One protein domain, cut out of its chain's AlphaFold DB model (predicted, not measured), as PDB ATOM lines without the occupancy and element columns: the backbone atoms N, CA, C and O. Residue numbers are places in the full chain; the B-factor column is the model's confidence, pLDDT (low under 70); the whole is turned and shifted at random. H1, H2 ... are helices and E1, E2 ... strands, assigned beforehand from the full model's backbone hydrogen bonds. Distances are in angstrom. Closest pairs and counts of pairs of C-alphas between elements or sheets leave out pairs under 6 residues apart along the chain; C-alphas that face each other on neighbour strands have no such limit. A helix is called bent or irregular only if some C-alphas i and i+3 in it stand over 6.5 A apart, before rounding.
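AT A GLANCE: This is residues 12 to 147 and 156 to 190 of the 190 residues of the protein "Dehydratase medium subunit" of Halalkalicoccus jeotgali (strain DSM 18796 / CECT 7217 / JCM 14584 / KCTC 4019 / B3) (UniProt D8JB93). A strongly twisted sheet of seven strands makes the middle of the domain, with H1 and H3 packed on one face and H2 on the other, where the sheet curls round it. E1 and E7 pair at one edge of the sheet, and H4 lies off to the side, not on the sheet and touching no helix. The printed part has 171 residues with four named helices and seven named strands, in the order E1 E2 H1 E3 H2 E4 E5 E6 H3 H4 E7; the class is mixed. The sheet is mixed too, in the order E1 E7 E3 E2 E4 E5 E6. The whole is compact and rounded, with a radius of gyration of the C-alphas of 14.5 A and spans of 40 by 37 by 37 A.

IN THESE COORDINATES: E1 is residues 12 to 18, 17.9 A long, beginning at C-alpha 12 (283.971, -98.258, 15.279). E2 is residues 27 to 32, H1 residues 49 to 62, 19.8 A, and E3 residues 66 to 72, 19.2 A. H2 is residues 78 to 88, E4 93 to 97, E5 103 to 107 and E6 117 to 119. H3 is residues 127 to 141, 21.4 A, and H4 residues 157 to 173, 22.2 A, irregular, with C-alphas 160 and 163 7.7 A apart and a kink of 36 degrees near residue 164. E7, residues 182 to 189, 21.8 A, ends at C-alpha 189 (290.536, -98.294, 15.014).

HOW THE PARTS SIT: E2 and E3 are parallel, with N 30 and O 68 2.8 A apart, and E2 and E4 are parallel, with N 31 and O 95 at 2.7 A. E2, H1, E3 form a strand-helix-strand unit, two parallel neighbour strands joined through a helix, with a right-handed crossover; E3, H2, E4 form a split one, E2 between its strands, also right-handed. E4 E5 E6 are a meander, each strand the antiparallel neighbour of the one before; N 96 and O 104 are 2.9 A apart, N 105 and O 117 2.9 A. E7 is antiparallel to E3, with N 71 and O 183 at 2.8 A, and to edge strand E1, with N 14 and O 186 at 2.9 A. H3 is on the sheet at a height of 7.5 A. H1 and H3 touch at a steep tilt of 42 degrees, the same way, the closest C-alphas being those of Gly 59 and Gly 134, 4.2 A. H2 and H3 are on opposite faces; the closest C-alphas of H2 and E4 are those of Ser 86 and Ser 94, 4.6 A. Every O i to N i+4 pair is within hydrogen-bond range in H1, H2 and H3, and 11 of 13 are in H4.

THE WHOLE: The farthest C-alphas, those of Thr 23 and Pro 159, are 43.6 A apart. Residues 148 to 155 are not printed, and C-alphas 147 and 156 are 26.6 A apart across this cut. The link from E2 to H1, residues 33 to 48, is long. The mean pLDDT of the printed part is 97.2, and no printed residue is under 70.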
ATOM      1  N   THR A  12     285.177 -97.764  14.623       93.94
ATOM      2  CA  THR A  12     283.971 -98.258  15.279       93.94
ATOM      3  C   THR A  12     283.733 -97.425  16.524       93.94
ATOM      4  O   THR A  12     284.677 -97.122  17.250       93.94
ATOM      5  N   PHE A  13     282.475 -97.040  16.715       96.00
ATOM      6  CA  PHE A  13     282.004 -96.312  17.882       96.00
ATOM      7  C   PHE A  13     281.139 -97.250  18.712       96.00
ATOM      8  O   PHE A  13     280.213 -97.861  18.173       96.00
ATOM      9  N   GLU A  14     281.444 -97.356  19.995       96.88
ATOM     10  CA  GLU A  14     280.597 -98.008  20.983       96.88
ATOM     11  C   GLU A  14     280.104 -96.946  21.963       96.88
ATOM     12  O   GLU A  14     280.890 -96.172  22.498       96.88
ATOM     13  N   GLU A  15     278.793 -96.860  22.150       96.69
ATOM     14  CA  GLU A  15     278.208 -95.894  23.075       96.69
ATOM     15  C   GLU A  15     278.262 -96.427  24.500       96.69
ATOM     16  O   GLU A  15     277.736 -97.506  24.781       96.69
ATOM     17  N   THR A  16     278.861 -95.654  25.400       96.75
ATOM     18  CA  THR A  16     279.082 -96.065  26.793       96.75
ATOM     19  C   THR A  16     278.032 -95.504  27.755       96.75
ATOM     20  O   THR A  16     277.862 -96.027  28.857       96.75
ATOM     21  N   GLY A  17     277.261 -94.501  27.325       96.50
ATOM     22  CA  GLY A  17     276.167 -93.902  28.088       96.50
ATOM     23  C   GLY A  17     276.067 -92.389  27.887       96.50
ATOM     24  O   GLY A  17     276.775 -91.835  27.043       96.50
ATOM     25  N   PRO A  18     275.179 -91.705  28.631       97.44
ATOM     26  CA  PRO A  18     275.154 -90.245  28.671       97.44
ATOM     27  C   PRO A  18     276.526 -89.684  29.070       97.44
ATOM     28  O   PRO A  18     277.172 -90.232  29.960       97.44
ATOM     29  N   ALA A  19     276.965 -88.612  28.415       97.25
ATOM     30  CA  ALA A  19     278.216 -87.939  28.744       97.25
ATOM     31  C   ALA A  19     278.019 -87.034  29.967       97.25
ATOM     32  O   ALA A  19     277.282 -86.049  29.899       97.25
ATOM     33  N   ASP A  20     278.687 -87.372  31.067       95.69
ATOM     34  CA  ASP A  20     278.685 -86.582  32.300       95.69
ATOM     35  C   ASP A  20     279.740 -85.454  32.263       95.69
ATOM     36  O   ASP A  20     280.652 -85.436  31.420       95.69
ATOM     37  N   ASP A  21     279.624 -84.521  33.211       96.06
ATOM     38  CA  ASP A  21     280.608 -83.458  33.435       96.06
ATOM     39  C   ASP A  21     281.977 -84.056  33.806       96.06
ATOM     40  O   ASP A  21     282.122 -84.850  34.744       96.06
ATOM     41  N   GLY A  22     283.007 -83.650  33.067       94.31
ATOM     42  CA  GLY A  22     284.392 -84.041  33.286       94.31
ATOM     43  C   GLY A  22     284.990 -83.343  34.505       94.31
ATOM     44  O   GLY A  22     284.662 -82.208  34.832       94.31
ATOM     45  N   THR A  23     285.915 -84.020  35.188       93.06
ATOM     46  CA  THR A  23     286.641 -83.458  36.350       93.06
ATOM     47  C   THR A  23     288.152 -83.400  36.145       93.06
ATOM     48  O   THR A  23     288.882 -82.920  37.012       93.06
ATOM     49  N   THR A  24     288.625 -83.891  34.999       94.62
ATOM     50  CA  THR A  24     290.039 -83.960  34.637       94.62
ATOM     51  C   THR A  24     290.494 -82.603  34.085       94.62
ATOM     52  O   THR A  24     290.020 -82.208  33.023       94.62
ATOM     53  N   PRO A  25     291.404 -81.876  34.763       93.31
ATOM     54  CA  PRO A  25     291.730 -80.494  34.393       93.31
ATOM     55  C   PRO A  25     292.432 -80.326  33.041       93.31
ATOM     56  O   PRO A  25     292.449 -79.229  32.502       93.31
ATOM     57  N   ASP A  26     293.051 -81.383  32.518       92.81
ATOM     58  CA  ASP A  26     293.792 -81.411  31.255       92.81
ATOM     59  C   ASP A  26     293.092 -82.274  30.191       92.81
ATOM     60  O   ASP A  26     293.731 -82.803  29.281       92.81
ATOM     61  N   GLU A  27     291.776 -82.447  30.309       97.50
ATOM     62  CA  GLU A  27     290.949 -83.156  29.333       97.50
ATOM     63  C   GLU A  27     290.537 -82.264  28.160       97.50
ATOM     64  O   GLU A  27     290.134 -81.123  28.339       97.50
ATOM     65  N   VAL A  28     290.548 -82.821  26.951       98.81
ATOM     66  CA  VAL A  28     289.914 -82.231  25.771       98.81
ATOM     67  C   VAL A  28     288.777 -83.138  25.310       98.81
ATOM     68  O   VAL A  28     288.993 -84.307  24.975       98.81
ATOM     69  N   VAL A  29     287.565 -82.581  25.226       98.88
ATOM     70  CA  VAL A  29     286.399 -83.294  24.686       98.88
ATOM     71  C   VAL A  29     286.315 -83.103  23.171       98.88
ATOM     72  O   VAL A  29     286.161 -81.985  22.679       98.88
ATOM     73  N   ILE A  30     286.367 -84.196  22.414       98.88
ATOM     74  CA  ILE A  30     286.094 -84.213  20.974       98.88
ATOM     75  C   ILE A  30     284.606 -84.497  20.757       98.88
ATOM     76  O   ILE A  30     284.126 -85.601  21.002       98.88
ATOM     77  N   ALA A  31     283.888 -83.507  20.247       98.69
ATOM     78  CA  ALA A  31     282.467 -83.551  19.959       98.69
ATOM     79  C   ALA A  31     282.201 -83.876  18.488       98.69
ATOM     80  O   ALA A  31     282.488 -83.085  17.585       98.69
ATOM     81  N   LEU A  32     281.601 -85.031  18.244       98.69
ATOM     82  CA  LEU A  32     281.186 -85.480  16.926       98.69
ATOM     83  C   LEU A  32     279.724 -85.128  16.679       98.69
ATOM     84  O   LEU A  32     278.866 -85.272  17.553       98.69
ATOM     85  N   SER A  33     279.429 -84.692  15.460       98.12
ATOM     86  CA  SER A  33     278.054 -84.481  15.017       98.12
ATOM     87  C   SER A  33     277.281 -85.809  14.962       98.12
ATOM     88  O   SER A  33     277.890 -86.875  14.808       98.12
ATOM     89  N   PRO A  34     275.937 -85.783  15.021       97.38
ATOM     90  CA  PRO A  34     275.155 -87.008  15.156       97.38
ATOM     91  C   PRO A  34     275.328 -87.990  13.988       97.38
ATOM     92  O   PRO A  34     275.170 -89.191  14.175       97.38
ATOM     93  N   GLY A  35     275.681 -87.504  12.791       95.50
ATOM     94  CA  GLY A  35     275.915 -88.325  11.600       95.50
ATOM     95  C   GLY A  35     277.356 -88.806  11.391       95.50
ATOM     96  O   GLY A  35     277.601 -89.525  10.414       95.50
ATOM     97  N   PHE A  36     278.310 -88.428  12.250       97.44
ATOM     98  CA  PHE A  36     279.736 -88.680  12.020       97.44
ATOM     99  C   PHE A  36     280.055 -90.179  11.984       97.44
ATOM    100  O   PHE A  36     279.875 -90.909  12.955       97.44
ATOM    101  N   GLY A  37     280.545 -90.653  10.837       94.62
ATOM    102  CA  GLY A  37     280.843 -92.073  10.613       94.62
ATOM    103  C   GLY A  37     279.619 -92.923  10.263       94.62
ATOM    104  O   GLY A  37     279.775 -94.113  10.013       94.62
ATOM    105  N   GLU A  38     278.424 -92.328  10.199       92.56
ATOM    106  CA  GLU A  38     277.183 -93.020   9.836       92.56
ATOM    107  C   GLU A  38     276.639 -92.597   8.470       92.56
ATOM    108  O   GLU A  38     276.243 -93.442   7.670       92.56
ATOM    109  N   ILE A  39     276.585 -91.289   8.191       94.06
ATOM    110  CA  ILE A  39     276.077 -90.786   6.899       94.06
ATOM    111  C   ILE A  39     277.126 -90.905   5.785       94.06
ATOM    112  O   ILE A  39     276.781 -90.912   4.602       94.06
ATOM    113  N   SER A  40     278.398 -90.955   6.185       93.12
ATOM    114  CA  SER A  40     279.600 -91.107   5.371       93.12
ATOM    115  C   SER A  40     280.751 -91.539   6.285       93.12
ATOM    116  O   SER A  40     280.732 -91.261   7.487       93.12
ATOM    117  N   THR A  41     281.765 -92.184   5.713       94.75
ATOM    118  CA  THR A  41     283.033 -92.520   6.385       94.75
ATOM    119  C   THR A  41     284.174 -91.572   6.009       94.75
ATOM    120  O   THR A  41     285.294 -91.741   6.486       94.75
ATOM    121  N   GLU A  42     283.900 -90.579   5.165       96.06
ATOM    122  CA  GLU A  42     284.846 -89.571   4.676       96.06
ATOM    123  C   GLU A  42     284.183 -88.189   4.633       96.06
ATOM    124  O   GLU A  42     282.956 -88.105   4.636       96.06
ATOM    125  N   THR A  43     284.977 -87.120   4.548       95.81
ATOM    126  CA  THR A  43     284.509 -85.735   4.367       95.81
ATOM    127  C   THR A  43     284.155 -85.421   2.912       95.81
ATOM    128  O   THR A  43     284.351 -86.224   2.004       95.81
ATOM    129  N   LEU A  44     283.692 -84.191   2.652       93.88
ATOM    130  CA  LEU A  44     283.423 -83.700   1.293       93.88
ATOM    131  C   LEU A  44     284.647 -83.715   0.361       93.88
ATOM    132  O   LEU A  44     284.468 -83.733  -0.857       93.88
ATOM    133  N   SER A  45     285.862 -83.665   0.911       92.75
ATOM    134  CA  SER A  45     287.125 -83.724   0.164       92.75
ATOM    135  C   SER A  45     287.752 -85.122   0.131       92.75
ATOM    136  O   SER A  45     288.791 -85.288  -0.502       92.75
ATOM    137  N   GLY A  46     287.120 -86.124   0.758       95.25
ATOM    138  CA  GLY A  46     287.594 -87.511   0.769       95.25
ATOM    139  C   GLY A  46     288.589 -87.844   1.884       95.25
ATOM    140  O   GLY A  46     289.264 -88.864   1.807       95.25
ATOM    141  N   VAL A  47     288.712 -87.008   2.923       96.25
ATOM    142  CA  VAL A  47     289.518 -87.363   4.104       96.25
ATOM    143  C   VAL A  47     288.704 -88.304   4.982       96.25
ATOM    144  O   VAL A  47     287.578 -87.976   5.363       96.25
ATOM    145  N   SER A  48     289.252 -89.471   5.315       97.44
ATOM    146  CA  SER A  48     288.522 -90.461   6.111       97.44
ATOM    147  C   SER A  48     288.279 -89.984   7.546       97.44
ATOM    148  O   SER A  48     289.162 -89.432   8.199       97.44
ATOM    149  N   HIS A  49     287.095 -90.263   8.086       97.44
ATOM    150  CA  HIS A  49     286.749 -89.963   9.478       97.44
ATOM    151  C   HIS A  49     287.678 -90.660  10.478       97.44
ATOM    152  O   HIS A  49     288.016 -90.094  11.516       97.44
ATOM    153  N   ALA A  50     288.133 -91.872  10.145       97.19
ATOM    154  CA  ALA A  50     289.107 -92.598  10.947       97.19
ATOM    155  C   ALA A  50     290.460 -91.872  11.004       97.19
ATOM    156  O   ALA A  50     291.149 -91.934  12.016       97.19
ATOM    157  N   GLU A  51     290.874 -91.212   9.923       96.94
ATOM    158  CA  GLU A  51     292.096 -90.407   9.900       96.94
ATOM    159  C   GLU A  51     291.939 -89.086  10.635       96.94
ATOM    160  O   GLU A  51     292.804 -88.753  11.437       96.94
ATOM    161  N   ILE A  52     290.804 -88.413  10.468       97.81
ATOM    162  CA  ILE A  52     290.473 -87.191  11.209       97.81
ATOM    163  C   ILE A  52     290.576 -87.420  12.712       97.81
ATOM    164  O   ILE A  52     291.305 -86.701  13.395       97.81
ATOM    165  N   LEU A  53     289.878 -88.435  13.227       98.06
ATOM    166  CA  LEU A  53     289.888 -88.717  14.658       98.06
ATOM    167  C   LEU A  53     291.261 -89.159  15.146       98.06
ATOM    168  O   LEU A  53     291.727 -88.644  16.152       98.06
ATOM    169  N   ARG A  54     291.949 -90.037  14.413       97.56
ATOM    170  CA  ARG A  54     293.293 -90.480  14.799       97.56
ATOM    171  C   ARG A  54     294.276 -89.325  14.904       97.56
ATOM    172  O   ARG A  54     295.014 -89.262  15.877       97.56
ATOM    173  N   GLU A  55     294.306 -88.442  13.912       98.44
ATOM    174  CA  GLU A  55     295.233 -87.315  13.925       98.44
ATOM    175  C   GLU A  55     294.863 -86.306  15.009       98.44
ATOM    176  O   GLU A  55     295.743 -85.852  15.733       98.44
ATOM    177  N   THR A  56     293.571 -86.022  15.190       98.75
ATOM    178  CA  THR A  56     293.098 -85.125  16.257       98.75
ATOM    179  C   THR A  56     293.482 -85.668  17.637       98.75
ATOM    180  O   THR A  56     294.098 -84.954  18.424       98.75
ATOM    181  N   MET A  57     293.195 -86.947  17.901       98.62
ATOM    182  CA  MET A  57     293.556 -87.632  19.146       98.62
ATOM    183  C   MET A  57     295.071 -87.646  19.352       98.62
ATOM    184  O   MET A  57     295.558 -87.236  20.398       98.62
ATOM    185  N   ALA A  58     295.839 -88.011  18.326       98.56
ATOM    186  CA  ALA A  58     297.291 -88.035  18.428       98.56
ATOM    187  C   ALA A  58     297.885 -86.642  18.698       98.56
ATOM    188  O   ALA A  58     298.879 -86.532  19.406       98.56
ATOM    189  N   GLY A  59     297.283 -85.572  18.167       98.75
ATOM    190  CA  GLY A  59     297.680 -84.202  18.491       98.75
ATOM    191  C   GLY A  59     297.450 -83.841  19.961       98.75
ATOM    192  O   GLY A  59     298.283 -83.161  20.554       98.75
ATOM    193  N   ILE A  60     296.355 -84.313  20.561       98.81
ATOM    194  CA  ILE A  60     296.072 -84.102  21.990       98.81
ATOM    195  C   ILE A  60     297.052 -84.916  22.854       98.81
ATOM    196  O   ILE A  60     297.668 -84.371  23.772       98.81
ATOM    197  N   GLU A  61     297.265 -86.192  22.514       98.31
ATOM    198  CA  GLU A  61     298.208 -87.089  23.202       98.31
ATOM    199  C   GLU A  61     299.656 -86.578  23.160       98.31
ATOM    200  O   GLU A  61     300.373 -86.673  24.155       98.31
ATOM    201  N   GLU A  62     300.095 -86.007  22.031       98.44
ATOM    202  CA  GLU A  62     301.429 -85.398  21.878       98.44
ATOM    203  C   GLU A  62     301.710 -84.305  22.913       98.44
ATOM    204  O   GLU A  62     302.857 -84.094  23.307       98.44
ATOM    205  N   GLU A  63     300.663 -83.611  23.344       98.31
ATOM    206  CA  GLU A  63     300.724 -82.520  24.310       98.31
ATOM    207  C   GLU A  63     300.460 -82.988  25.749       98.31
ATOM    208  O   GLU A  63     300.532 -82.171  26.672       98.31
ATOM    209  N   GLY A  64     300.216 -84.291  25.942       97.38
ATOM    210  CA  GLY A  64     300.030 -84.934  27.241       97.38
ATOM    211  C   GLY A  64     298.654 -84.722  27.873       97.38
ATOM    212  O   GLY A  64     298.537 -84.915  29.077       97.38
ATOM    213  N   ALA A  65     297.652 -84.311  27.095       97.88
ATOM    214  CA  ALA A  65     296.289 -84.086  27.570       97.88
ATOM    215  C   ALA A  65     295.428 -85.357  27.458       97.88
ATOM    216  O   ALA A  65     295.660 -86.215  26.600       97.88
ATOM    217  N   SER A  66     294.417 -85.462  28.320       97.81
ATOM    218  CA  SER A  66     293.438 -86.553  28.280       97.81
ATOM    219  C   SER A  66     292.416 -86.315  27.167       97.81
ATOM    220  O   SER A  66     292.103 -85.174  26.834       97.81
ATOM    221  N   ILE A  67     291.875 -87.385  26.587       98.44
ATOM    222  CA  ILE A  67     290.891 -87.303  25.503       98.44
ATOM    223  C   ILE A  67     289.610 -87.981  25.941       98.44
ATOM    224  O   ILE A  67     289.646 -89.115  26.417       98.44
ATOM    225  N   ARG A  68     288.485 -87.336  25.653       98.44
ATOM    226  CA  ARG A  68     287.173 -87.975  25.676       98.44
ATOM    227  C   ARG A  68     286.422 -87.674  24.394       98.44
ATOM    228  O   ARG A  68     286.492 -86.561  23.879       98.44
ATOM    229  N   VAL A  69     285.727 -88.668  23.850       98.69
ATOM    230  CA  VAL A  69     284.965 -88.524  22.606       98.69
ATOM    231  C   VAL A  69     283.484 -88.608  22.923       98.69
ATOM    232  O   VAL A  69     283.028 -89.527  23.595       98.69
ATOM    233  N   VAL A  70     282.727 -87.636  22.430       98.56
ATOM    234  CA  VAL A  70     281.297 -87.501  22.692       98.56
ATOM    235  C   VAL A  70     280.579 -87.284  21.371       98.56
ATOM    236  O   VAL A  70     281.072 -86.586  20.485       98.56
ATOM    237  N   ARG A  71     279.393 -87.862  21.222       98.56
ATOM    238  CA  ARG A  71     278.469 -87.559  20.132       98.56
ATOM    239  C   ARG A  71     277.356 -86.660  20.633       98.56
ATOM    240  O   ARG A  71     276.704 -86.967  21.627       98.56
ATOM    241  N   VAL A  72     277.118 -85.566  19.921       98.31
ATOM    242  CA  VAL A  72     276.087 -84.584  20.269       98.31
ATOM    243  C   VAL A  72     274.856 -84.836  19.405       98.31
ATOM    244  O   VAL A  72     274.893 -84.563  18.210       98.31
ATOM    245  N   TYR A  73     273.764 -85.336  19.991       97.94
ATOM    246  CA  TYR A  73     272.507 -85.581  19.271       97.94
ATOM    247  C   TYR A  73     271.540 -84.387  19.281       97.94
ATOM    248  O   TYR A  73     270.648 -84.323  18.436       97.94
ATOM    249  N   ASP A  74     271.742 -83.416  20.172       95.06
ATOM    250  CA  ASP A  74     270.860 -82.248  20.342       95.06
ATOM    251  C   ASP A  74     270.900 -81.249  19.189       95.06
ATOM    252  O   ASP A  74     269.985 -80.444  18.998       95.06
ATOM    253  N   THR A  75     272.017 -81.194  18.464       97.50
ATOM    254  CA  THR A  75     272.214 -80.171  17.444       97.50
ATOM    255  C   THR A  75     273.250 -80.574  16.407       97.50
ATOM    256  O   THR A  75     274.166 -81.347  16.667       97.50
ATOM    257  N   VAL A  76     273.105 -79.995  15.219       97.06
ATOM    258  CA  VAL A  76     274.095 -80.044  14.140       97.06
ATOM    259  C   VAL A  76     274.802 -78.699  13.954       97.06
ATOM    260  O   VAL A  76     275.597 -78.551  13.027       97.06
ATOM    261  N   ASP A  77     274.489 -77.693  14.776       97.69
ATOM    262  CA  ASP A  77     275.183 -76.407  14.765       97.69
ATOM    263  C   ASP A  77     276.555 -76.552  15.428       97.69
ATOM    264  O   ASP A  77     276.656 -76.939  16.589       97.69
ATOM    265  N   LEU A  78     277.617 -76.243  14.682       98.00
ATOM    266  CA  LEU A  78     278.990 -76.491  15.118       98.00
ATOM    267  C   LEU A  78     279.365 -75.676  16.369       98.00
ATOM    268  O   LEU A  78     280.036 -76.206  17.251       98.00
ATOM    269  N   GLY A  79     278.915 -74.418  16.462       98.31
ATOM    270  CA  GLY A  79     279.164 -73.554  17.622       98.31
ATOM    271  C   GLY A  79     278.482 -74.097  18.872       98.31
ATOM    272  O   GLY A  79     279.114 -74.274  19.908       98.31
ATOM    273  N   ARG A  80     277.208 -74.487  18.746       98.25
ATOM    274  CA  ARG A  80     276.462 -75.110  19.845       98.25
ATOM    275  C   ARG A  80     277.051 -76.456  20.267       98.25
ATOM    276  O   ARG A  80     277.121 -76.711  21.464       98.25
ATOM    277  N   MET A  81     277.496 -77.292  19.324       98.44
ATOM    278  CA  MET A  81     278.212 -78.537  19.640       98.44
ATOM    279  C   MET A  81     279.484 -78.260  20.449       98.44
ATOM    280  O   MET A  81     279.726 -78.933  21.451       98.44
ATOM    281  N   GLY A  82     280.269 -77.264  20.022       98.44
ATOM    282  CA  GLY A  82     281.473 -76.815  20.716       98.44
ATOM    283  C   GLY A  82     281.174 -76.378  22.144       98.44
ATOM    284  O   GLY A  82     281.742 -76.947  23.069       98.44
ATOM    285  N   LEU A  83     280.228 -75.452  22.320       98.69
ATOM    286  CA  LEU A  83     279.852 -74.921  23.631       98.69
ATOM    287  C   LEU A  83     279.323 -76.000  24.588       98.69
ATOM    288  O   LEU A  83     279.757 -76.074  25.734       98.69
ATOM    289  N   ILE A  84     278.398 -76.852  24.126       98.00
ATOM    290  CA  ILE A  84     277.868 -77.963  24.937       98.00
ATOM    291  C   ILE A  84     279.022 -78.834  25.436       98.00
ATOM    292  O   ILE A  84     279.098 -79.160  26.614       98.00
ATOM    293  N   SER A  85     279.943 -79.176  24.542       98.31
ATOM    294  CA  SER A  85     281.006 -80.128  24.848       98.31
ATOM    295  C   SER A  85     282.162 -79.503  25.621       98.31
ATOM    296  O   SER A  85     282.857 -80.213  26.336       98.31
ATOM    297  N   SER A  86     282.373 -78.187  25.511       98.38
ATOM    298  CA  SER A  86     283.328 -77.479  26.365       98.38
ATOM    299  C   SER A  86     282.825 -77.409  27.800       98.38
ATOM    300  O   SER A  86     283.628 -77.594  28.698       98.38
ATOM    301  N   ASN A  87     281.512 -77.248  28.010       98.00
ATOM    302  CA  ASN A  87     280.913 -77.290  29.350       98.00
ATOM    303  C   ASN A  87     280.974 -78.690  29.983       98.00
ATOM    304  O   ASN A  87     280.995 -78.806  31.200       98.00
ATOM    305  N   LEU A  88     281.002 -79.748  29.162       97.75
ATOM    306  CA  LEU A  88     281.241 -81.112  29.636       97.75
ATOM    307  C   LEU A  88     282.718 -81.373  29.948       97.75
ATOM    308  O   LEU A  88     283.013 -82.338  30.641       97.75
ATOM    309  N   SER A  89     283.650 -80.602  29.389       98.44
ATOM    310  CA  SER A  89     285.086 -80.868  29.487       98.44
ATOM    311  C   SER A  89     285.646 -80.412  30.827       98.44
ATOM    312  O   SER A  89     285.439 -79.268  31.218       98.44
ATOM    313  N   GLY A  90     286.436 -81.257  31.498       97.94
ATOM    314  CA  GLY A  90     287.060 -80.874  32.770       97.94
ATOM    315  C   GLY A  90     288.058 -79.709  32.667       97.94
ATOM    316  O   GLY A  90     288.329 -79.053  33.673       97.94
ATOM    317  N   SER A  91     288.585 -79.419  31.469       98.06
ATOM    318  CA  SER A  91     289.426 -78.239  31.210       98.06
ATOM    319  C   SER A  91     288.646 -77.037  30.659       98.06
ATOM    320  O   SER A  91     289.257 -76.024  30.310       98.06
ATOM    321  N   GLY A  92     287.347 -77.193  30.400       98.44
ATOM    322  CA  GLY A  92     286.552 -76.209  29.674       98.44
ATOM    323  C   GLY A  92     286.861 -76.109  28.173       98.44
ATOM    324  O   GLY A  92     286.398 -75.161  27.544       98.44
ATOM    325  N   ILE A  93     287.642 -77.025  27.573       98.75
ATOM    326  CA  ILE A  93     288.028 -76.993  26.144       98.75
ATOM    327  C   ILE A  93     287.426 -78.161  25.368       98.75
ATOM    328  O   ILE A  93     287.465 -79.313  25.809       98.75
ATOM    329  N   SER A  94     286.922 -77.870  24.166       98.81
ATOM    330  CA  SER A  94     286.406 -78.885  23.247       98.81
ATOM    331  C   SER A  94     286.838 -78.667  21.800       98.81
ATOM    332  O   SER A  94     287.178 -77.558  21.380       98.81
ATOM    333  N   ILE A  95     286.785 -79.744  21.018       98.94
ATOM    334  CA  ILE A  95     286.916 -79.728  19.560       98.94
ATOM    335  C   ILE A  95     285.609 -80.252  18.980       98.94
ATOM    336  O   ILE A  95     285.278 -81.411  19.199       98.94
ATOM    337  N   ALA A  96     284.879 -79.452  18.209       98.81
ATOM    338  CA  ALA A  96     283.673 -79.917  17.522       98.81
ATOM    339  C   ALA A  96     283.966 -80.232  16.056       98.81
ATOM    340  O   ALA A  96     284.611 -79.430  15.383       98.81
ATOM    341  N   ILE A  97     283.475 -81.369  15.554       98.69
ATOM    342  CA  ILE A  97     283.713 -81.858  14.189       98.69
ATOM    343  C   ILE A  97     282.395 -82.326  13.561       98.69
ATOM    344  O   ILE A  97     281.727 -83.230  14.065       98.69
ATOM    345  N   GLN A  98     282.038 -81.737  12.419       98.44
ATOM    346  CA  GLN A  98     280.930 -82.205  11.579       98.44
ATOM    347  C   GLN A  98     281.387 -83.287  10.595       98.44
ATOM    348  O   GLN A  98     282.522 -83.243  10.121       98.44
ATOM    349  N   SER A  99     280.482 -84.171  10.152       97.75
ATOM    350  CA  SER A  99     280.784 -85.206   9.138       97.75
ATOM    351  C   SER A  99     281.422 -84.638   7.869       97.75
ATOM    352  O   SER A  99     282.297 -85.229   7.252       97.75
ATOM    353  N   ARG A 100     281.009 -83.442   7.446       97.06
ATOM    354  CA  ARG A 100     281.574 -82.790   6.250       97.06
ATOM    355  C   ARG A 100     282.999 -82.246   6.437       97.06
ATOM    356  O   ARG A 100     283.565 -81.739   5.472       97.06
ATOM    357  N   GLY A 101     283.549 -82.310   7.650       96.88
ATOM    358  CA  GLY A 101     284.903 -81.889   8.015       96.88
ATOM    359  C   GLY A 101     285.008 -80.511   8.672       96.88
ATOM    360  O   GLY A 101     286.069 -80.172   9.181       96.88
ATOM    361  N   THR A 102     283.950 -79.692   8.684       98.12
ATOM    362  CA  THR A 102     283.996 -78.387   9.373       98.12
ATOM    363  C   THR A 102     284.276 -78.598  10.861       98.12
ATOM    364  O   THR A 102     283.611 -79.419  11.491       98.12
ATOM    365  N   THR A 103     285.254 -77.866  11.391       98.75
ATOM    366  CA  THR A 103     285.803 -78.085  12.736       98.75
ATOM    367  C   THR A 103     285.983 -76.757  13.471       98.75
ATOM    368  O   THR A 103     286.189 -75.726  12.828       98.75
ATOM    369  N   LEU A 104     285.908 -76.756  14.802       98.44
ATOM    370  CA  LEU A 104     286.319 -75.620  15.636       98.44
ATOM    371  C   LEU A 104     286.877 -76.081  16.984       98.44
ATOM    372  O   LEU A 104     286.589 -77.197  17.413       98.44
ATOM    373  N   ILE A 105     287.627 -75.199  17.643       98.81
ATOM    374  CA  ILE A 105     288.022 -75.310  19.052       98.81
ATOM    375  C   ILE A 105     287.184 -74.309  19.857       98.81
ATOM    376  O   ILE A 105     287.162 -73.119  19.526       98.81
ATOM    377  N   HIS A 106     286.498 -74.778  20.900       98.81
ATOM    378  CA  HIS A 106     285.642 -73.959  21.764       98.81
ATOM    379  C   HIS A 106     286.150 -73.932  23.209       98.81
ATOM    380  O   HIS A 106     286.916 -74.803  23.624       98.81
ATOM    381  N   GLN A 107     285.674 -72.942  23.966       98.50
ATOM    382  CA  GLN A 107     285.889 -72.804  25.403       98.50
ATOM    383  C   GLN A 107     284.564 -72.512  26.129       98.50
ATOM    384  O   GLN A 107     283.721 -71.803  25.578       98.50
ATOM    385  N   GLU A 108     284.381 -73.039  27.339       97.00
ATOM    386  CA  GLU A 108     283.139 -72.935  28.133       97.00
ATOM    387  C   GLU A 108     282.679 -71.490  28.412       97.00
ATOM    388  O   GLU A 108     281.487 -71.196  28.362       97.00
ATOM    389  N   ASP A 109     283.619 -70.564  28.613       95.12
ATOM    390  CA  ASP A 109     283.330 -69.160  28.944       95.12
ATOM    391  C   ASP A 109     282.979 -68.283  27.726       95.12
ATOM    392  O   ASP A 109     282.665 -67.096  27.869       95.12
ATOM    393  N   LEU A 110     283.062 -68.831  26.511       97.50
ATOM    394  CA  LEU A 110     282.767 -68.095  25.284       97.50
ATOM    395  C   LEU A 110     281.277 -68.151  24.934       97.50
ATOM    396  O   LEU A 110     280.555 -69.096  25.255       97.50
ATOM    397  N   LEU A 111     280.804 -67.134  24.209       97.56
ATOM    398  CA  LEU A 111     279.462 -67.168  23.633       97.56
ATOM    399  C   LEU A 111     279.377 -68.267  22.565       97.56
ATOM    400  O   LEU A 111     280.350 -68.547  21.879       97.56
ATOM    401  N   GLN A 112     278.181 -68.816  22.347       95.25
ATOM    402  CA  GLN A 112     277.946 -69.928  21.410       95.25
ATOM    403  C   GLN A 112     278.512 -69.724  19.989       95.25
ATOM    404  O   GLN A 112     278.832 -70.693  19.306       95.25
ATOM    405  N   LEU A 113     278.544 -68.481  19.495       95.56
ATOM    406  CA  LEU A 113     279.031 -68.162  18.145       95.56
ATOM    407  C   LEU A 113     280.477 -67.643  18.129       95.56
ATOM    408  O   LEU A 113     281.003 -67.378  17.047       95.56
ATOM    409  N   ASP A 114     281.101 -67.516  19.299       97.50
ATOM    410  CA  ASP A 114     282.536 -67.287  19.427       97.50
ATOM    411  C   ASP A 114     283.283 -68.631  19.371       97.50
ATOM    412  O   ASP A 114     282.695 -69.705  19.250       97.50
ATOM    413  N   ASN A 115     284.610 -68.582  19.325       98.00
ATOM    414  CA  ASN A 115     285.487 -69.751  19.339       98.00
ATOM    415  C   ASN A 115     286.925 -69.306  19.619       98.00
ATOM    416  O   ASN A 115     287.252 -68.125  19.494       98.00
ATOM    417  N   LEU A 116     287.780 -70.268  19.968       98.19
ATOM    418  CA  LEU A 116     289.227 -70.059  20.011       98.19
ATOM    419  C   LEU A 116     289.821 -70.130  18.602       98.19
ATOM    420  O   LEU A 116     290.577 -69.252  18.193       98.19
ATOM    421  N   GLU A 117     289.439 -71.161  17.844       98.62
ATOM    422  CA  GLU A 117     289.855 -71.350  16.456       98.62
ATOM    423  C   GLU A 117     288.715 -71.942  15.628       98.62
ATOM    424  O   GLU A 117     288.000 -72.838  16.081       98.62
ATOM    425  N   LEU A 118     288.566 -71.480  14.384       98.44
ATOM    426  CA  LEU A 118     287.530 -71.938  13.461       98.44
ATOM    427  C   LEU A 118     288.139 -72.400  12.140       98.44
ATOM    428  O   LEU A 118     288.910 -71.681  11.503       98.44
ATOM    429  N   PHE A 119     287.682 -73.560  11.674       98.25
ATOM    430  CA  PHE A 119     288.065 -74.170  10.405       98.25
ATOM    431  C   PHE A 119     286.832 -74.256   9.493       98.25
ATOM    432  O   PHE A 119     286.209 -75.315   9.351       98.25
ATOM    433  N   PRO A 120     286.429 -73.128   8.875       97.00
ATOM    434  CA  PRO A 120     285.124 -73.008   8.227       97.00
ATOM    435  C   PRO A 120     285.065 -73.739   6.878       97.00
ATOM    436  O   PRO A 120     283.984 -74.070   6.388       97.00
ATOM    437  N   GLN A 121     286.220 -74.000   6.264       97.44
ATOM    438  CA  GLN A 121     286.343 -74.667   4.971       97.44
ATOM    439  C   GLN A 121     286.821 -76.107   5.155       97.44
ATOM    440  O   GLN A 121     287.952 -76.437   4.818       97.44
ATOM    441  N   GLY A 122     285.922 -76.970   5.643       95.25
ATOM    442  CA  GLY A 122     286.165 -78.413   5.808       95.25
ATOM    443  C   GLY A 122     286.873 -79.096   4.622       95.25
ATOM    444  O   GLY A 122     287.796 -79.865   4.863       95.25
ATOM    445  N   PRO A 123     286.538 -78.782   3.348       96.94
ATOM    446  CA  PRO A 123     287.221 -79.369   2.191       96.94
ATOM    447  C   PRO A 123     288.723 -79.064   2.064       96.94
ATOM    448  O   PRO A 123     289.390 -79.740   1.287       96.94
ATOM    449  N   LEU A 124     289.244 -78.056   2.773       96.94
ATOM    450  CA  LEU A 124     290.669 -77.703   2.774       96.94
ATOM    451  C   LEU A 124     291.452 -78.369   3.911       96.94
ATOM    452  O   LEU A 124     292.674 -78.280   3.936       96.94
ATOM    453  N   LEU A 125     290.770 -79.006   4.866       97.56
ATOM    454  CA  LEU A 125     291.443 -79.619   6.005       97.56
ATOM    455  C   LEU A 125     292.068 -80.946   5.592       97.56
ATOM    456  O   LEU A 125     291.408 -81.802   5.000       97.56
ATOM    457  N   VAL A 126     293.340 -81.102   5.939       96.62
ATOM    458  CA  VAL A 126     294.141 -82.306   5.702       96.62
ATOM    459  C   VAL A 126     294.490 -82.973   7.040       96.62
ATOM    460  O   VAL A 126     294.360 -82.325   8.085       96.62
ATOM    461  N   PRO A 127     294.918 -84.249   7.055       96.56
ATOM    462  CA  PRO A 127     295.269 -84.967   8.287       96.56
ATOM    463  C   PRO A 127     296.213 -84.177   9.212       96.56
ATOM    464  O   PRO A 127     295.999 -84.102  10.422       96.56
ATOM    465  N   GLU A 128     297.197 -83.481   8.644       97.31
ATOM    466  CA  GLU A 128     298.153 -82.657   9.386       97.31
ATOM    467  C   GLU A 128     297.487 -81.466  10.091       97.31
ATOM    468  O   GLU A 128     297.902 -81.087  11.191       97.31
ATOM    469  N   THR A 129     296.441 -80.893   9.486       98.06
ATOM    470  CA  THR A 129     295.638 -79.824  10.090       98.06
ATOM    471  C   THR A 129     294.897 -80.350  11.311       98.06
ATOM    472  O   THR A 129     294.966 -79.727  12.364       98.06
ATOM    473  N   PHE A 130     294.263 -81.523  11.220       98.50
ATOM    474  CA  PHE A 130     293.573 -82.151  12.355       98.50
ATOM    475  C   PHE A 130     294.524 -82.471  13.513       98.50
ATOM    476  O   PHE A 130     294.202 -82.197  14.670       98.50
ATOM    477  N   ARG A 131     295.745 -82.933  13.217       98.69
ATOM    478  CA  ARG A 131     296.784 -83.114  14.243       98.69
ATOM    479  C   ARG A 131     297.174 -81.800  14.918       98.69
ATOM    480  O   ARG A 131     297.368 -81.754  16.130       98.69
ATOM    481  N   ALA A 132     297.295 -80.720  14.145       98.69
ATOM    482  CA  ALA A 132     297.587 -79.393  14.685       98.69
ATOM    483  C   ALA A 132     296.443 -78.847  15.551       98.69
ATOM    484  O   ALA A 132     296.714 -78.278  16.605       98.69
ATOM    485  N   ILE A 133     295.190 -79.080  15.146       98.81
ATOM    486  CA  ILE A 133     293.992 -78.746  15.927       98.81
ATOM    487  C   ILE A 133     294.036 -79.447  17.287       98.81
ATOM    488  O   ILE A 133     293.874 -78.789  18.311       98.81
ATOM    489  N   GLY A 134     294.332 -80.752  17.304       98.81
ATOM    490  CA  GLY A 134     294.483 -81.519  18.542       98.81
ATOM    491  C   GLY A 134     295.551 -80.944  19.478       98.81
ATOM    492  O   GLY A 134     295.281 -80.717  20.656       98.81
ATOM    493  N   ARG A 135     296.737 -80.618  18.943       98.81
ATOM    494  CA  ARG A 135     297.812 -79.993  19.734       98.81
ATOM    495  C   ARG A 135     297.394 -78.652  20.328       98.81
ATOM    496  O   ARG A 135     297.633 -78.395  21.504       98.81
ATOM    497  N   ASN A 136     296.782 -77.781  19.528       98.75
ATOM    498  CA  ASN A 136     296.377 -76.465  20.014       98.75
ATOM    499  C   ASN A 136     295.279 -76.571  21.074       98.75
ATOM    500  O   ASN A 136     295.397 -75.920  22.107       98.75
ATOM    501  N   ALA A 137     294.283 -77.440  20.884       98.81
ATOM    502  CA  ALA A 137     293.253 -77.692  21.891       98.81
ATOM    503  C   ALA A 137     293.856 -78.154  23.227       98.81
ATOM    504  O   ALA A 137     293.517 -77.608  24.273       98.81
ATOM    505  N   ALA A 138     294.817 -79.080  23.198       98.69
ATOM    506  CA  ALA A 138     295.517 -79.526  24.401       98.69
ATOM    507  C   ALA A 138     296.342 -78.416  25.071       98.69
ATOM    508  O   ALA A 138     296.411 -78.329  26.296       98.69
ATOM    509  N   ARG A 139     296.963 -77.528  24.289       98.56
ATOM    510  CA  ARG A 139     297.660 -76.350  24.829       98.56
ATOM    511  C   ARG A 139     296.696 -75.355  25.466       98.56
ATOM    512  O   ARG A 139     296.985 -74.861  26.551       98.56
ATOM    513  N   TYR A 140     295.537 -75.119  24.855       98.56
ATOM    514  CA  TYR A 140     294.480 -74.320  25.472       98.56
ATOM    515  C   TYR A 140     293.966 -74.957  26.770       98.56
ATOM    516  O   TYR A 140     293.803 -74.239  27.751       98.56
ATOM    517  N   ALA A 141     293.804 -76.285  26.821       98.19
ATOM    518  CA  ALA A 141     293.399 -77.005  28.036       98.19
ATOM    519  C   ALA A 141     294.403 -76.819  29.186       98.19
ATOM    520  O   ALA A 141     294.026 -76.723  30.349       98.19
ATOM    521  N   LYS A 142     295.691 -76.667  28.858       97.56
ATOM    522  CA  LYS A 142     296.766 -76.342  29.810       97.56
ATOM    523  C   LYS A 142     296.857 -74.847  30.167       97.56
ATOM    524  O   LYS A 142     297.763 -74.449  30.900       97.56
ATOM    525  N   GLY A 143     295.952 -74.009  29.656       96.44
ATOM    526  CA  GLY A 143     295.950 -72.557  29.865       96.44
ATOM    527  C   GLY A 143     297.035 -71.810  29.083       96.44
ATOM    528  O   GLY A 143     297.369 -70.669  29.412       96.44
ATOM    529  N   GLU A 144     297.624 -72.440  28.067       97.69
ATOM    530  CA  GLU A 144     298.626 -71.813  27.211       97.69
ATOM    531  C   GLU A 144     297.973 -70.924  26.136       97.69
ATOM    532  O   GLU A 144     296.765 -70.935  25.905       97.69
ATOM    533  N   SER A 145     298.791 -70.137  25.434       96.88
ATOM    534  CA  SER A 145     298.365 -69.315  24.291       96.88
ATOM    535  C   SER A 145     299.160 -69.704  23.041       96.88
ATOM    536  O   SER A 145     300.094 -68.986  22.662       96.88
ATOM    537  N   PRO A 146     298.868 -70.868  22.427       97.75
ATOM    538  CA  PRO A 146     299.543 -71.299  21.212       97.75
ATOM    539  C   PRO A 146     299.289 -70.328  20.056       97.75
ATOM    540  O   PRO A 146     298.280 -69.623  20.006       97.75
ATOM    541  N   ALA A 147     300.207 -70.314  19.089       97.75
ATOM    542  CA  ALA A 147     299.927 -69.687  17.806       97.75
ATOM    543  C   ALA A 147     298.780 -70.456  17.120       97.75
ATOM    544  O   ALA A 147     298.895 -71.682  17.009       97.75
ATOM    545  N   MET A 156     287.172 -70.536  -4.219       97.44
ATOM    546  CA  MET A 156     286.453 -71.531  -5.014       97.44
ATOM    547  C   MET A 156     285.862 -72.675  -4.182       97.44
ATOM    548  O   MET A 156     285.037 -73.422  -4.716       97.44
ATOM    549  N   THR A 157     286.186 -72.792  -2.887       96.81
ATOM    550  CA  THR A 157     285.589 -73.808  -2.003       96.81
ATOM    551  C   THR A 157     284.073 -73.692  -1.990       96.81
ATOM    552  O   THR A 157     283.360 -74.674  -2.187       96.81
ATOM    553  N   ARG A 158     283.551 -72.473  -1.822       96.38
ATOM    554  CA  ARG A 158     282.105 -72.241  -1.762       96.38
ATOM    555  C   ARG A 158     281.400 -72.629  -3.077       96.38
ATOM    556  O   ARG A 158     280.499 -73.460  -3.004       96.38
ATOM    557  N   PRO A 159     281.802 -72.125  -4.263       97.94
ATOM    558  CA  PRO A 159     281.236 -72.573  -5.537       97.94
ATOM    559  C   PRO A 159     281.238 -74.094  -5.747       97.94
ATOM    560  O   PRO A 159     280.271 -74.625  -6.284       97.94
ATOM    561  N   LYS A 160     282.300 -74.795  -5.325       96.88
ATOM    562  CA  LYS A 160     282.436 -76.248  -5.518       96.88
ATOM    563  C   LYS A 160     281.610 -77.066  -4.524       96.88
ATOM    564  O   LYS A 160     280.993 -78.053  -4.910       96.88
ATOM    565  N   PHE A 161     281.607 -76.671  -3.252       97.44
ATOM    566  CA  PHE A 161     281.174 -77.547  -2.161       97.44
ATOM    567  C   PHE A 161     279.931 -77.068  -1.412       97.44
ATOM    568  O   PHE A 161     279.332 -77.875  -0.710       97.44
ATOM    569  N   GLN A 162     279.488 -75.810  -1.546       97.31
ATOM    570  CA  GLN A 162     278.401 -75.279  -0.706       97.31
ATOM    571  C   GLN A 162     277.086 -76.054  -0.867       97.31
ATOM    572  O   GLN A 162     276.430 -76.355   0.130       97.31
ATOM    573  N   ALA A 163     276.713 -76.420  -2.096       97.94
ATOM    574  CA  ALA A 163     275.505 -77.207  -2.342       97.94
ATOM    575  C   ALA A 163     275.594 -78.604  -1.698       97.94
ATOM    576  O   ALA A 163     274.654 -79.049  -1.042       97.94
ATOM    577  N   MET A 164     276.751 -79.266  -1.810       96.94
ATOM    578  CA  MET A 164     276.987 -80.567  -1.176       96.94
ATOM    579  C   MET A 164     277.011 -80.463   0.352       96.94
ATOM    580  O   MET A 164     276.410 -81.293   1.029       96.94
ATOM    581  N   ALA A 165     277.627 -79.413   0.898       97.00
ATOM    582  CA  ALA A 165     277.659 -79.141   2.331       97.00
ATOM    583  C   ALA A 165     276.259 -78.923   2.917       97.00
ATOM    584  O   ALA A 165     276.012 -79.350   4.045       97.00
ATOM    585  N   ALA A 166     275.345 -78.303   2.161       97.88
ATOM    586  CA  ALA A 166     273.944 -78.156   2.549       97.88
ATOM    587  C   ALA A 166     273.204 -79.504   2.554       97.88
ATOM    588  O   ALA A 166     272.485 -79.799   3.503       97.88
ATOM    589  N   ILE A 167     273.423 -80.359   1.548       97.69
ATOM    590  CA  ILE A 167     272.835 -81.710   1.509       97.69
ATOM    591  C   ILE A 167     273.331 -82.558   2.685       97.69
ATOM    592  O   ILE A 167     272.542 -83.254   3.319       97.69
ATOM    593  N   TRP A 168     274.627 -82.497   2.996       97.31
ATOM    594  CA  TRP A 168     275.192 -83.215   4.140       97.31
ATOM    595  C   TRP A 168     274.642 -82.690   5.457       97.31
ATOM    596  O   TRP A 168     274.303 -83.490   6.318       97.31
ATOM    597  N   HIS A 169     274.479 -81.370   5.581       96.75
ATOM    598  CA  HIS A 169     273.831 -80.774   6.744       96.75
ATOM    599  C   HIS A 169     272.421 -81.325   6.944       96.75
ATOM    600  O   HIS A 169     272.104 -81.751   8.040       96.75
ATOM    601  N   ILE A 170     271.607 -81.386   5.884       97.81
ATOM    602  CA  ILE A 170     270.244 -81.937   5.948       97.81
ATOM    603  C   ILE A 170     270.269 -83.397   6.418       97.81
ATOM    604  O   ILE A 170     269.548 -83.746   7.346       97.81
ATOM    605  N   LYS A 171     271.133 -84.233   5.828       97.44
ATOM    606  CA  LYS A 171     271.283 -85.644   6.231       97.44
ATOM    607  C   LYS A 171     271.743 -85.809   7.677       97.44
ATOM    608  O   LYS A 171     271.388 -86.781   8.327       97.44
ATOM    609  N   GLU A 172     272.570 -84.891   8.158       96.44
ATOM    610  CA  GLU A 172     273.038 -84.871   9.540       96.44
ATOM    611  C   GLU A 172     271.925 -84.416  10.493       96.44
ATOM    612  O   GLU A 172     271.763 -85.001  11.558       96.44
ATOM    613  N   THR A 173     271.097 -83.448  10.084       97.62
ATOM    614  CA  THR A 173     269.911 -83.001  10.831       97.62
ATOM    615  C   THR A 173     268.889 -84.125  11.008       97.62
ATOM    616  O   THR A 173     268.257 -84.218  12.053       97.62
ATOM    617  N   GLU A 174     268.746 -85.021  10.028       97.31
ATOM    618  CA  GLU A 174     267.893 -86.218  10.137       97.31
ATOM    619  C   GLU A 174     268.360 -87.205  11.224       97.31
ATOM    620  O   GLU A 174     267.631 -88.140  11.548       97.31
ATOM    621  N   ARG A 175     269.569 -87.022  11.777       97.06
ATOM    622  CA  ARG A 175     270.136 -87.835  12.865       97.06
ATOM    623  C   ARG A 175     270.032 -87.177  14.240       97.06
ATOM    624  O   ARG A 175     270.566 -87.732  15.195       97.06
ATOM    625  N   LEU A 176     269.382 -86.017  14.346       97.69
ATOM    626  CA  LEU A 176     269.118 -85.385  15.638       97.69
ATOM    627  C   LEU A 176     268.230 -86.271  16.513       97.69
ATOM    628  O   LEU A 176     267.257 -86.853  16.036       97.69
ATOM    629  N   ASP A 177     268.556 -86.319  17.799       96.81
ATOM    630  CA  ASP A 177     267.790 -87.036  18.813       96.81
ATOM    631  C   ASP A 177     267.980 -86.363  20.180       96.81
ATOM    632  O   ASP A 177     268.837 -86.744  20.978       96.81
ATOM    633  N   GLU A 178     267.173 -85.333  20.448       92.12
ATOM    634  CA  GLU A 178     267.234 -84.555  21.696       92.12
ATOM    635  C   GLU A 178     267.005 -85.415  22.950       92.12
ATOM    636  O   GLU A 178     267.443 -85.055  24.038       92.12
ATOM    637  N   ALA A 179     266.326 -86.561  22.827       94.56
ATOM    638  CA  ALA A 179     266.112 -87.451  23.965       94.56
ATOM    639  C   ALA A 179     267.403 -88.171  24.386       94.56
ATOM    640  O   ALA A 179     267.504 -88.624  25.527       94.56
ATOM    641  N   ARG A 180     268.375 -88.289  23.473       94.44
ATOM    642  CA  ARG A 180     269.667 -88.937  23.720       94.44
ATOM    643  C   ARG A 180     270.727 -87.977  24.241       94.44
ATOM    644  O   ARG A 180     271.657 -88.443  24.891       94.44
ATOM    645  N   GLY A 181     270.593 -86.673  24.002       95.69
ATOM    646  CA  GLY A 181     271.521 -85.693  24.557       95.69
ATOM    647  C   GLY A 181     272.933 -85.818  23.985       95.69
ATOM    648  O   GLY A 181     273.158 -85.926  22.773       95.69
ATOM    649  N   GLN A 182     273.907 -85.803  24.887       97.56
ATOM    650  CA  GLN A 182     275.308 -86.073  24.602       97.56
ATOM    651  C   GLN A 182     275.640 -87.482  25.079       97.56
ATOM    652  O   GLN A 182     275.349 -87.833  26.220       97.56
ATOM    653  N   VAL A 183     276.240 -88.287  24.206       98.12
ATOM    654  CA  VAL A 183     276.563 -89.692  24.483       98.12
ATOM    655  C   VAL A 183     278.063 -89.889  24.354       98.12
ATOM    656  O   VAL A 183     278.652 -89.504  23.345       98.12
ATOM    657  N   GLU A 184     278.684 -90.475  25.369       98.31
ATOM    658  CA  GLU A 184     280.107 -90.797  25.353       98.31
ATOM    659  C   GLU A 184     280.386 -92.015  24.462       98.31
ATOM    660  O   GLU A 184     279.563 -92.930  24.340       98.31
ATOM    661  N   LEU A 185     281.533 -91.982  23.782       98.19
ATOM    662  CA  LEU A 185     281.925 -92.968  22.787       98.19
ATOM    663  C   LEU A 185     283.278 -93.593  23.118       98.19
ATOM    664  O   LEU A 185     284.294 -92.898  23.163       98.19
ATOM    665  N   ASP A 186     283.305 -94.921  23.172       97.44
ATOM    666  CA  ASP A 186     284.527 -95.699  23.014       97.44
ATOM    667  C   ASP A 186     284.874 -95.806  21.524       97.44
ATOM    668  O   ASP A 186     284.041 -96.138  20.671       97.44
ATOM    669  N   VAL A 187     286.133 -95.504  21.198       96.50
ATOM    670  CA  VAL A 187     286.627 -95.442  19.819       96.50
ATOM    671  C   VAL A 187     287.641 -96.549  19.559       96.50
ATOM    672  O   VAL A 187     288.708 -96.590  20.169       96.50
ATOM    673  N   ALA A 188     287.350 -97.407  18.580       94.88
ATOM    674  CA  ALA A 188     288.264 -98.447  18.115       94.88
ATOM    675  C   ALA A 188     288.675 -98.226  16.651       94.88
ATOM    676  O   ALA A 188     287.832 -97.994  15.780       94.88
ATOM    677  N   PHE A 189     289.977 -98.343  16.368       92.12
ATOM    678  CA  PHE A 189     290.536 -98.294  15.014       92.12
ATOM    679  C   PHE A 189     290.885 -99.710  14.540       92.12
ATOM    680  O   PHE A 189     291.707-100.376  15.172       92.12
ATOM    681  N   ASN A 190     290.302-100.145  13.420       82.81
ATOM    682  CA  ASN A 190     290.475-101.488  12.845       82.81
ATOM    683  C   ASN A 190     291.281-101.476  11.537       82.81
ATOM    684  O   ASN A 190     291.196-100.476  10.786       82.81
TER     685      ASN A 190